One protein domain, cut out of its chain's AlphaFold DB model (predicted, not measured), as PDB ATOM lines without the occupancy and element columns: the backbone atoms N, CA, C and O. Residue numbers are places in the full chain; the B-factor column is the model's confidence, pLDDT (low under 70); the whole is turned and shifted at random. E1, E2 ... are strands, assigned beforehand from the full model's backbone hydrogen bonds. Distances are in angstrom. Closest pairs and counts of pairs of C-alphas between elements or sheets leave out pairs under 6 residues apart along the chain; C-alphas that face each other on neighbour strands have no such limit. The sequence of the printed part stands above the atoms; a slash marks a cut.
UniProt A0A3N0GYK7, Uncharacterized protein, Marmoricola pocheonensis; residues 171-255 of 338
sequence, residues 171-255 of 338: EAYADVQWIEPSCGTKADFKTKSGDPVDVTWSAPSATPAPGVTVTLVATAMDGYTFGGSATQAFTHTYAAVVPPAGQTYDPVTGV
ATOM      1  N   GLU A 171     -29.427  18.269   8.643       83.31
ATOM      2  CA  GLU A 171     -29.339  17.365   7.499       83.31
ATOM      3  C   GLU A 171     -29.585  15.917   7.944       83.31
ATOM      4  O   GLU A 171     -28.868  15.385   8.792       83.31
ATOM      5  N   ALA A 172     -30.613  15.288   7.374       86.50
ATOM      6  CA  ALA A 172     -30.930  13.883   7.589       86.50
ATOM      7  C   ALA A 172     -30.079  12.981   6.691       86.50
ATOM      8  O   ALA A 172     -29.752  13.315   5.551       86.50
ATOM      9  N   TYR A 173     -29.798  11.773   7.182       85.12
ATOM     10  CA  TYR A 173     -29.102  10.730   6.431       85.12
ATOM     11  C   TYR A 173     -30.006   9.516   6.193       85.12
ATOM     12  O   TYR A 173     -30.571   8.953   7.137       85.12
ATOM     13  N   ALA A 174     -30.093   9.083   4.934       88.50
ATOM     14  CA  ALA A 174     -30.811   7.887   4.507       88.50
ATOM     15  C   ALA A 174     -29.973   7.080   3.504       88.50
ATOM     16  O   ALA A 174     -29.396   7.634   2.570       88.50
ATOM     17  N   ASP A 175     -29.934   5.762   3.689       90.19
ATOM     18  CA  ASP A 175     -29.242   4.819   2.813       90.19
ATOM     19  C   ASP A 175     -30.047   3.521   2.655       90.19
ATOM     20  O   ASP A 175     -30.775   3.097   3.561       90.19
ATOM     21  N   VAL A 176     -29.914   2.883   1.492       90.75
ATOM     22  CA  VAL A 176     -30.608   1.636   1.157       90.75
ATOM     23  C   VAL A 176     -29.618   0.614   0.616       90.75
ATOM     24  O   VAL A 176     -29.036   0.778  -0.454       90.75
ATOM     25  N   GLN A 177     -29.507  -0.510   1.319       93.00
ATOM     26  CA  GLN A 177     -28.802  -1.689   0.843       93.00
ATOM     27  C   GLN A 177     -29.774  -2.629   0.123       93.00
ATOM     28  O   GLN A 177     -30.624  -3.260   0.750       93.00
ATOM     29  N   TRP A 178     -29.603  -2.776  -1.187       92.25
ATOM     30  CA  TRP A 178     -30.389  -3.691  -2.016       92.25
ATOM     31  C   TRP A 178     -29.793  -5.108  -2.017       92.25
ATOM     32  O   TRP A 178     -28.574  -5.278  -2.067       92.25
ATOM     33  N   ILE A 179     -30.646  -6.134  -1.958       90.12
ATOM     34  CA  ILE A 179     -30.260  -7.553  -1.951       90.12
ATOM     35  C   ILE A 179     -30.836  -8.225  -3.199       90.12
ATOM     36  O   ILE A 179     -32.045  -8.431  -3.300       90.12
ATOM     37  N   GLU A 180     -29.967  -8.576  -4.148       90.19
ATOM     38  CA  GLU A 180     -30.377  -9.201  -5.410       90.19
ATOM     39  C   GLU A 180     -30.950 -10.614  -5.212       90.19
ATOM     40  O   GLU A 180     -30.408 -11.401  -4.423       90.19
ATOM     41  N   PRO A 181     -32.008 -10.985  -5.957       87.50
ATOM     42  CA  PRO A 181     -32.531 -12.336  -5.924       87.50
ATOM     43  C   PRO A 181     -31.548 -13.313  -6.579       87.50
ATOM     44  O   PRO A 181     -30.885 -13.023  -7.574       87.50
ATOM     45  N   SER A 182     -31.493 -14.528  -6.046       87.94
ATOM     46  CA  SER A 182     -30.751 -15.643  -6.632       87.94
ATOM     47  C   SER A 182     -31.452 -16.967  -6.326       87.94
ATOM     48  O   SER A 182     -32.455 -17.008  -5.614       87.94
ATOM     49  N   CYS A 183     -30.945 -18.078  -6.862       85.81
ATOM     50  CA  CYS A 183     -31.453 -19.400  -6.503       85.81
ATOM     51  C   CYS A 183     -31.227 -19.669  -5.004       85.81
ATOM     52  O   CYS A 183     -30.113 -19.990  -4.595       85.81
ATOM     53  N   GLY A 184     -32.285 -19.555  -4.196       83.69
ATOM     54  CA  GLY A 184     -32.237 -19.706  -2.738       83.69
ATOM     55  C   GLY A 184     -32.205 -18.391  -1.953       83.69
ATOM     56  O   GLY A 184     -32.112 -18.425  -0.728       83.69
ATOM     57  N   THR A 185     -32.291 -17.231  -2.608       83.31
ATOM     58  CA  THR A 185     -32.406 -15.927  -1.932       83.31
ATOM     59  C   THR A 185     -33.436 -15.065  -2.648       83.31
ATOM     60  O   THR A 185     -33.375 -14.884  -3.863       83.31
ATOM     61  N   LYS A 186     -34.411 -14.548  -1.901       83.19
ATOM     62  CA  LYS A 186     -35.431 -13.639  -2.437       83.19
ATOM     63  C   LYS A 186     -34.861 -12.227  -2.573       83.19
ATOM     64  O   LYS A 186     -33.930 -11.879  -1.852       83.19
ATOM     65  N   ALA A 187     -35.429 -11.437  -3.482       85.94
ATOM     66  CA  ALA A 187     -35.123 -10.014  -3.563       85.94
ATOM     67  C   ALA A 187     -35.542  -9.339  -2.254       85.94
ATOM     68  O   ALA A 187     -36.633  -9.604  -1.750       85.94
ATOM     69  N   ASP A 188     -34.681  -8.495  -1.703       86.12
ATOM     70  CA  ASP A 188     -34.934  -7.824  -0.429       86.12
ATOM     71  C   ASP A 188     -34.170  -6.492  -0.364       86.12
ATOM     72  O   ASP A 188     -33.412  -6.148  -1.281       86.12
ATOM     73  N   PHE A 189     -34.375  -5.715   0.693       89.00
ATOM     74  CA  PHE A 189     -33.611  -4.504   0.969       89.00
ATOM     75  C   PHE A 189     -33.496  -4.248   2.473       89.00
ATOM     76  O   PHE A 189     -34.296  -4.716   3.278       89.00
ATOM     77  N   LYS A 190     -32.488  -3.474   2.862       87.94
ATOM     78  CA  LYS A 190     -32.313  -2.979   4.228       87.94
ATOM     79  C   LYS A 190     -32.135  -1.475   4.188       87.94
ATOM     80  O   LYS A 190     -31.300  -0.974   3.441       87.94
ATOM     81  N   THR A 191     -32.902  -0.766   4.998       88.56
ATOM     82  CA  THR A 191     -32.777   0.682   5.157       88.56
ATOM     83  C   THR A 191     -31.864   0.993   6.333       88.56
ATOM     84  O   THR A 191     -31.924   0.326   7.369       88.56
ATOM     85  N   LYS A 192     -31.054   2.034   6.191       85.00
ATOM     86  CA  LYS A 192     -30.273   2.619   7.275       85.00
ATOM     87  C   LYS A 192     -30.571   4.113   7.316       85.00
ATOM     88  O   LYS A 192     -30.527   4.778   6.288       85.00
ATOM     89  N   SER A 193     -30.877   4.632   8.495       81.62
ATOM     90  CA  SER A 193     -30.991   6.068   8.751       81.62
ATOM     91  C   SER A 193     -29.949   6.492   9.784       81.62
ATOM     92  O   SER A 193     -29.377   5.638  10.471       81.62
ATOM     93  N   GLY A 194     -29.684   7.797   9.865       67.19
ATOM     94  CA  GLY A 194     -28.981   8.391  11.003       67.19
ATOM     95  C   GLY A 194     -29.711   8.134  12.328       67.19
ATOM     96  O   GLY A 194     -30.849   7.657  12.332       67.19
ATOM     97  N   ASP A 195     -29.011   8.399  13.431       52.81
ATOM     98  CA  ASP A 195     -29.555   8.417  14.791       52.81
ATOM     99  C   ASP A 195     -29.468   9.877  15.291       52.81
ATOM    100  O   ASP A 195     -28.374  10.450  15.191       52.81
ATOM    101  N   PRO A 196     -30.545  10.496  15.819       51.53
ATOM    102  CA  PRO A 196     -31.899   9.957  15.993       51.53
ATOM    103  C   PRO A 196     -32.575   9.599  14.656       51.53
ATOM    104  O   PRO A 196     -32.095   9.958  13.591       51.53
ATOM    105  N   VAL A 197     -33.635   8.780  14.695       61.84
ATOM    106  CA  VAL A 197     -34.304   8.253  13.489       61.84
ATOM    107  C   VAL A 197     -35.014   9.384  12.745       61.84
ATOM    108  O   VAL A 197     -36.209   9.589  12.909       61.84
ATOM    109  N   ASP A 198     -34.281  10.096  11.897       70.56
ATOM    110  CA  ASP A 198     -34.747  11.315  11.224       70.56
ATOM    111  C   ASP A 198     -35.685  11.037  10.038       70.56
ATOM    112  O   ASP A 198     -35.997  11.946   9.274       70.56
ATOM    113  N   VAL A 199     -36.094   9.779   9.816       75.50
ATOM    114  CA  VAL A 199     -36.650   9.322   8.535       75.50
ATOM    115  C   VAL A 199     -37.769   8.293   8.700       75.50
ATOM    116  O   VAL A 199     -37.607   7.270   9.362       75.50
ATOM    117  N   THR A 200     -38.879   8.499   7.990       83.88
ATOM    118  CA  THR A 200     -39.917   7.481   7.759       83.88
ATOM    119  C   THR A 200     -39.827   6.921   6.338       83.88
ATOM    120  O   THR A 200     -39.520   7.650   5.396       83.88
ATOM    121  N   TRP A 201     -40.075   5.618   6.169       85.94
ATOM    122  CA  TRP A 201     -39.920   4.921   4.887       85.94
ATOM    123  C   TRP A 201     -41.255   4.405   4.358       85.94
ATOM    124  O   TRP A 201     -41.972   3.687   5.057       85.94
ATOM    125  N   SER A 202     -41.553   4.677   3.089       84.94
ATOM    126  CA  SER A 202     -42.614   3.971   2.369       84.94
ATOM    127  C   SER A 202     -42.038   2.706   1.718       84.94
ATOM    128  O   SER A 202     -41.394   2.778   0.669       84.94
ATOM    129  N   ALA A 203     -42.245   1.544   2.341       74.56
ATOM    130  CA  ALA A 203     -41.878   0.250   1.765       74.56
ATOM    131  C   ALA A 203     -43.034  -0.338   0.931       74.56
ATOM    132  O   ALA A 203     -44.197  -0.201   1.326       74.56
ATOM    133  N   PRO A 204     -42.759  -1.029  -0.192       75.81
ATOM    134  CA  PRO A 204     -43.777  -1.824  -0.868       75.81
ATOM    135  C   PRO A 204     -44.280  -2.933   0.067       75.81
ATOM    136  O   PRO A 204     -43.515  -3.540   0.812       75.81
ATOM    137  N   SER A 205     -45.578  -3.227   0.010       70.75
ATOM    138  CA  SER A 205     -46.242  -4.178   0.915       70.75
ATOM    139  C   SER A 205     -45.897  -5.653   0.664       70.75
ATOM    140  O   SER A 205     -46.430  -6.528   1.342       70.75
ATOM    141  N   ALA A 206     -45.062  -5.952  -0.334       77.06
ATOM    142  CA  ALA A 206     -44.702  -7.306  -0.734       77.06
ATOM    143  C   ALA A 206     -43.239  -7.386  -1.182       77.06
ATOM    144  O   ALA A 206     -42.662  -6.404  -1.654       77.06
ATOM    145  N   THR A 207     -42.664  -8.586  -1.064       77.88
ATOM    146  CA  THR A 207     -41.334  -8.907  -1.588       77.88
ATOM    147  C   THR A 207     -41.271  -8.584  -3.087       77.88
ATOM    148  O   THR A 207     -42.140  -9.047  -3.833       77.88
ATOM    149  N   PRO A 208     -40.264  -7.826  -3.548       83.50
ATOM    150  CA  PRO A 208     -40.110  -7.510  -4.963       83.50
ATOM    151  C   PRO A 208     -39.947  -8.778  -5.809       83.50
ATOM    152  O   PRO A 208     -39.231  -9.705  -5.427       83.50
ATOM    153  N   ALA A 209     -40.591  -8.833  -6.975       82.31
ATOM    154  CA  ALA A 209     -40.332  -9.902  -7.937       82.31
ATOM    155  C   ALA A 209     -39.040  -9.607  -8.731       82.31
ATOM    156  O   ALA A 209     -38.716  -8.438  -8.957       82.31
ATOM    157  N   PRO A 210     -38.301 -10.629  -9.199       84.88
ATOM    158  CA  PRO A 210     -37.141 -10.405 -10.062       84.88
ATOM    159  C   PRO A 210     -37.513  -9.668 -11.350       84.88
ATOM    160  O   PRO A 210     -38.559  -9.937 -11.943       84.88
ATOM    161  N   GLY A 211     -36.650  -8.753 -11.795       86.00
ATOM    162  CA  GLY A 211     -36.899  -7.906 -12.964       86.00
ATOM    163  C   GLY A 211     -37.800  -6.693 -12.705       86.00
ATOM    164  O   GLY A 211     -38.069  -5.946 -13.643       86.00
ATOM    165  N   VAL A 212     -38.278  -6.481 -11.472       89.94
ATOM    166  CA  VAL A 212     -39.143  -5.344 -11.120       89.94
ATOM    167  C   VAL A 212     -38.323  -4.180 -10.565       89.94
ATOM    168  O   VAL A 212     -37.395  -4.366  -9.774       89.94
ATOM    169  N   THR A 213     -38.700  -2.965 -10.963       91.75
ATOM    170  CA  THR A 213     -38.203  -1.720 -10.373       91.75
ATOM    171  C   THR A 213     -39.010  -1.363  -9.129       91.75
ATOM    172  O   THR A 213     -40.238  -1.324  -9.164       91.75
ATOM    173  N   VAL A 214     -38.311  -1.074  -8.035       91.38
ATOM    174  CA  VAL A 214     -38.882  -0.627  -6.764       91.38
ATOM    175  C   VAL A 214     -38.354   0.759  -6.436       91.38
ATOM    176  O   VAL A 214     -37.159   1.019  -6.571       91.38
ATOM    177  N   THR A 215     -39.245   1.628  -5.964       92.25
ATOM    178  CA  THR A 215     -38.896   2.943  -5.425       92.25
ATOM    179  C   THR A 215     -39.266   2.998  -3.950       92.25
ATOM    180  O   THR A 215     -40.416   2.758  -3.584       92.25
ATOM    181  N   LEU A 216     -38.287   3.319  -3.109       91.62
ATOM    182  CA  LEU A 216     -38.467   3.626  -1.694       91.62
ATOM    183  C   LEU A 216     -38.368   5.134  -1.505       91.62
ATOM    184  O   LEU A 216     -37.474   5.766  -2.067       91.62
ATOM    185  N   VAL A 217     -39.260   5.706  -0.702       91.94
ATOM    186  CA  VAL A 217     -39.221   7.128  -0.354       91.94
ATOM    187  C   VAL A 217     -38.921   7.254   1.131       91.94
ATOM    188  O   VAL A 217     -39.667   6.745   1.969       91.94
ATOM    189  N   ALA A 218     -37.811   7.920   1.427       91.12
ATOM    190  CA  ALA A 218     -37.451   8.419   2.741       91.12
ATOM    191  C   ALA A 218     -38.094   9.798   2.934       91.12
ATOM    192  O   ALA A 218     -37.949  10.665   2.073       91.12
ATOM    193  N   THR A 219     -38.787  10.010   4.049       92.12
ATOM    194  CA  THR A 219     -39.370  11.305   4.435       92.12
ATOM    195  C   THR A 219     -38.733  11.764   5.736       92.12
ATOM    196  O   THR A 219     -38.828  11.048   6.734       92.12
ATOM    197  N   ALA A 220     -38.080  12.924   5.711       88.94
ATOM    198  CA  ALA A 220     -37.442  13.533   6.865       88.94
ATOM    199  C   ALA A 220     -38.500  13.939   7.906       88.94
ATOM    200  O   ALA A 220     -39.595  14.369   7.540       88.94
ATOM    201  N   MET A 221     -38.195  13.777   9.192       86.62
ATOM    202  CA  MET A 221     -39.050  14.264  10.280       86.62
ATOM    203  C   MET A 221     -38.986  15.795  10.404       86.62
ATOM    204  O   MET A 221     -38.104  16.444   9.838       86.62
ATOM    205  N   ASP A 222     -39.918  16.379  11.160       84.56
ATOM    206  CA  ASP A 222     -39.966  17.824  11.396       84.56
ATOM    207  C   ASP A 222     -38.626  18.347  11.935       84.56
ATOM    208  O   ASP A 222     -38.084  17.829  12.911       84.56
ATOM    209  N   GLY A 223     -38.094  19.388  11.291       82.31
ATOM    210  CA  GLY A 223     -36.787  19.963  11.621       82.31
ATOM    211  C   GLY A 223     -35.601  19.344  10.875       82.31
ATOM    212  O   GLY A 223     -34.479  19.809  11.070       82.31
ATOM    213  N   TYR A 224     -35.830  18.367   9.991       84.69
ATOM    214  CA  TYR A 224     -34.786  17.722   9.196       84.69
ATOM    215  C   TYR A 224     -35.032  17.834   7.687       84.69
ATOM    216  O   TYR A 224     -36.170  17.937   7.231       84.69
ATOM    217  N   THR A 225     -33.961  17.797   6.887       87.50
ATOM    218  CA  THR A 225     -34.052  17.773   5.413       87.50
ATOM    219  C   THR A 225     -32.957  16.924   4.769       87.50
ATOM    220  O   THR A 225     -31.882  16.758   5.330       87.50
ATOM    221  N   PHE A 226     -33.201  16.437   3.554       84.44
ATOM    222  CA  PHE A 226     -32.207  15.850   2.653       84.44
ATOM    223  C   PHE A 226     -31.784  16.902   1.625       84.44
ATOM    224  O   PHE A 226     -32.520  17.146   0.664       84.44
ATOM    225  N   GLY A 227     -30.649  17.576   1.831       82.69
ATOM    226  CA  GLY A 227     -30.197  18.645   0.928       82.69
ATOM    227  C   GLY A 227     -31.262  19.727   0.679       82.69
ATOM    228  O   GLY A 227     -31.444  20.168  -0.455       82.69
ATOM    229  N   GLY A 228     -32.034  20.089   1.713       83.62
ATOM    230  CA  GLY A 228     -33.128  21.066   1.636       83.62
ATOM    231  C   GLY A 228     -34.502  20.511   1.230       83.62
ATOM    232  O   GLY A 228     -35.478  21.257   1.231       83.62
ATOM    233  N   SER A 229     -34.620  19.217   0.914       86.88
ATOM    234  CA  SER A 229     -35.899  18.553   0.612       86.88
ATOM    235  C   SER A 229     -36.429  17.761   1.810       86.88
ATOM    236  O   SER A 229     -35.664  17.119   2.521       86.88
ATOM    237  N   ALA A 230     -37.750  17.715   2.001       89.44
ATOM    238  CA  ALA A 230     -38.369  16.850   3.012       89.44
ATOM    239  C   ALA A 230     -38.339  15.358   2.627       89.44
ATOM    240  O   ALA A 230     -38.571  14.497   3.468       89.44
ATOM    241  N   THR A 231     -38.072  15.026   1.362       92.69
ATOM    242  CA  THR A 231     -38.107  13.639   0.875       92.69
ATOM    243  C   THR A 231     -36.934  13.303  -0.033       92.69
ATOM    244  O   THR A 231     -36.516  14.141  -0.835       92.69
ATOM    245  N   GLN A 232     -36.486  12.048   0.018       92.56
ATOM    246  CA  GLN A 232     -35.487  11.472  -0.880       92.56
ATOM    247  C   GLN A 232     -35.964  10.115  -1.413       92.56
ATOM    248  O   GLN A 232     -36.404   9.253  -0.654       92.56
ATOM    249  N   ALA A 233     -35.888   9.919  -2.731       93.31
ATOM    250  CA  ALA A 233     -36.313   8.685  -3.386       93.31
ATOM    251  C   ALA A 233     -35.112   7.819  -3.792       93.31
ATOM    252  O   ALA A 233     -34.178   8.297  -4.435       93.31
ATOM    253  N   PHE A 234     -35.182   6.528  -3.482       92.44
ATOM    254  CA  PHE A 234     -34.201   5.508  -3.842       92.44
ATOM    255  C   PHE A 234     -34.863   4.514  -4.788       92.44
ATOM    256  O   PHE A 234     -35.835   3.860  -4.416       92.44
ATOM    257  N   THR A 235     -34.358   4.399  -6.014       93.81
ATOM    258  CA  THR A 235     -34.921   3.495  -7.026       93.81
ATOM    259  C   THR A 235     -33.919   2.412  -7.386       93.81
ATOM    260  O   THR A 235     -32.759   2.716  -7.655       93.81
ATOM    261  N   HIS A 236     -34.375   1.161  -7.430       94.00
ATOM    262  CA  HIS A 236     -33.558   0.011  -7.807       94.00
ATOM    263  C   HIS A 236     -34.334  -0.961  -8.684       94.00
ATOM    264  O   HIS A 236     -35.519  -1.194  -8.464       94.00
ATOM    265  N   THR A 237     -33.663  -1.535  -9.680       93.88
ATOM    266  CA  THR A 237     -34.244  -2.561 -10.555       93.88
ATOM    267  C   THR A 237     -33.560  -3.885 -10.276       93.88
ATOM    268  O   THR A 237     -32.386  -4.046 -10.598       93.88
ATOM    269  N   TYR A 238     -34.300  -4.824  -9.685       90.38
ATOM    270  CA  TYR A 238     -33.761  -6.137  -9.347       90.38
ATOM    271  C   TYR A 238     -33.454  -6.941 -10.604       90.38
ATOM    272  O   TYR A 238     -34.258  -6.987 -11.540       90.38
ATOM    273  N   ALA A 239     -32.318  -7.630 -10.607       88.69
ATOM    274  CA  ALA A 239     -31.948  -8.495 -11.713       88.69
ATOM    275  C   ALA A 239     -32.962  -9.639 -11.884       88.69
ATOM    276  O   ALA A 239     -33.542 -10.150 -10.922       88.69
ATOM    277  N   ALA A 240     -33.166 -10.076 -13.128       88.94
ATOM    278  CA  ALA A 240     -33.861 -11.330 -13.381       88.94
ATOM    279  C   ALA A 240     -33.008 -12.497 -12.861       88.94
ATOM    280  O   ALA A 240     -31.797 -12.541 -13.095       88.94
ATOM    281  N   VAL A 241     -33.629 -13.467 -12.185       87.19
ATOM    282  CA  VAL A 241     -32.906 -14.672 -11.769       87.19
ATOM    283  C   VAL A 241     -32.655 -15.536 -12.995       87.19
ATOM    284  O   VAL A 241     -33.594 -15.976 -13.656       87.19
ATOM    285  N   VAL A 242     -31.381 -15.799 -13.279       88.31
ATOM    286  CA  VAL A 242     -30.964 -16.755 -14.308       88.31
ATOM    287  C   VAL A 242     -30.715 -18.101 -13.624       88.31
ATOM    288  O   VAL A 242     -29.677 -18.265 -12.973       88.31
ATOM    289  N   PRO A 243     -31.653 -19.064 -13.702       86.38
ATOM    290  CA  PRO A 243     -31.445 -20.372 -13.104       86.38
ATOM    291  C   PRO A 243     -30.298 -21.118 -13.811       86.38
ATOM    292  O   PRO A 243     -30.087 -20.936 -15.015       86.38
ATOM    293  N   PRO A 244     -29.555 -21.982 -13.094       87.81
ATOM    294  CA  PRO A 244     -28.604 -22.898 -13.707       87.81
ATOM    295  C   PRO A 244     -29.248 -23.714 -14.832       87.81
ATOM    296  O   PRO A 244     -30.446 -24.000 -14.799       87.81
ATOM    297  N   ALA A 245     -28.443 -24.127 -15.812       89.62
ATOM    298  CA  ALA A 245     -28.922 -24.928 -16.933       89.62
ATOM    299  C   ALA A 245     -29.706 -26.160 -16.445       89.62
ATOM    300  O   ALA A 245     -29.226 -26.925 -15.608       89.62
ATOM    301  N   GLY A 246     -30.919 -26.336 -16.975       86.12
ATOM    302  CA  GLY A 246     -31.818 -27.414 -16.568       86.12
ATOM    303  C   GLY A 246     -32.584 -27.153 -15.269       86.12
ATOM    304  O   GLY A 246     -33.074 -28.109 -14.681       86.12
ATOM    305  N   GLN A 247     -32.698 -25.906 -14.804       89.69
ATOM    306  CA  GLN A 247     -33.576 -25.526 -13.694       89.69
ATOM    307  C   GLN A 247     -34.547 -24.408 -14.092       89.69
ATOM    308  O   GLN A 247     -34.273 -23.615 -14.992       89.69
ATOM    309  N   THR A 248     -35.675 -24.333 -13.390       86.56
ATOM    310  CA  THR A 248     -36.651 -23.239 -13.474       86.56
ATOM    311  C   THR A 248     -36.713 -22.508 -12.139       86.56
ATOM    312  O   THR A 248     -36.745 -23.152 -11.089       86.56
ATOM    313  N   TYR A 249     -36.725 -21.176 -12.177       84.25
ATOM    314  CA  TYR A 249     -36.878 -20.338 -10.989       84.25
ATOM    315  C   TYR A 249     -38.360 -20.131 -10.664       84.25
ATOM    316  O   TYR A 249     -39.126 -19.702 -11.528       84.25
ATOM    317  N   ASP A 250     -38.749 -20.407  -9.422       82.44
ATOM    318  CA  ASP A 250     -40.072 -20.079  -8.895       82.44
ATOM    319  C   ASP A 250     -40.010 -18.751  -8.109       82.44
ATOM    320  O   ASP A 250     -39.376 -18.701  -7.050       82.44
ATOM    321  N   PRO A 251     -40.672 -17.674  -8.579       72.62
ATOM    322  CA  PRO A 251     -40.654 -16.368  -7.917       72.62
ATOM    323  C   PRO A 251     -41.383 -16.341  -6.570       72.62
ATOM    324  O   PRO A 251     -41.125 -15.452  -5.761       72.62
ATOM    325  N   VAL A 252     -42.269 -17.301  -6.291       77.75
ATOM    326  CA  VAL A 252     -43.016 -17.357  -5.026       77.75
ATOM    327  C   VAL A 252     -42.140 -17.933  -3.918       77.75
ATOM    328  O   VAL A 252     -42.047 -17.384  -2.811       77.75
ATOM    329  N   THR A 253     -41.465 -19.045  -4.205       80.75
ATOM    330  CA  THR A 253     -40.607 -19.731  -3.230       80.75
ATOM    331  C   THR A 253     -39.173 -19.201  -3.232       80.75
ATOM    332  O   THR A 253     -38.499 -19.286  -2.207       80.75
ATOM    333  N   GLY A 254     -38.721 -18.582  -4.326       81.12
ATOM    334  CA  GLY A 254     -37.341 -18.128  -4.513       81.12
ATOM    335  C   GLY A 254     -36.359 -19.272  -4.785       81.12
ATOM    336  O   GLY A 254     -35.149 -19.098  -4.625       81.12
ATOM    337  N   VAL A 255     -36.861 -20.455  -5.150       85.75
ATOM    338  CA  VAL A 255     -36.065 -21.674  -5.336       85.75
ATOM    339  C   VAL A 255     -35.923 -21.983  -6.823       85.75
ATOM    340  O   VAL A 255     -36.872 -21.864  -7.595       85.75
TER     341      VAL A 255
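What this domain is: This is residues 171 to 255 of the 338 residues of an uncharacterized protein of Marmoricola pocheonensis (UniProt A0A3N0GYK7). A slender two-sheet sandwich makes most of this rod: the three-stranded sheet E3 E4 E5 stands face to face with the hairpin of E1 and E2, their strands running nearly along one another. E6 lies beyond one end of this body. The printed part has 85 residues, with no named helix and six named strands, E1 to E6 in chain order; the class is all strand, though these hold only 34 residues. Both sheets are antiparallel, the larger in the order E3, E4, E5. The whole is loose, with a radius of gyration of the C-alphas of 15.9 A and spans of 55 by 19 by 18 A.

Where its parts are: Find C-alpha 213 at (-38.203, -1.720, -10.373); from there E4, residues 213 to 220, runs 23.0 A. Beside it look for E5, residues 231 to 237, 20.2 A, and E3, residues 199 to 202, 10.1 A. E1, residues 174 to 179, begins at (-30.811, 7.887, 4.507) and runs 16.7 A; E2, residues 188 to 193, runs 17.1 A. E6, residues 248 to 250, ends at (-40.072, -20.079, -8.895).

How they stand to each other: E3, E4 and E5 form a meander, each strand the antiparallel neighbour of the one before; look at N 200 and O 219, 2.8 A, and N 216 and O 234, 2.8 A. In the hairpin of E1 and E2, N 177 and O 190 are 2.8 A apart. Between the sheets, the closest C-alphas of E1 and E5 are those of Val 176 and Phe 234, 7.3 A. E6 pairs with no named strand and is apart from E5.

The domain as a whole: The farthest C-alphas, of Gly 223 and Gly 246, are 55.4 A apart. The printed part has no cut, and no link is long. Residues 194 to 197 have pLDDT under 70.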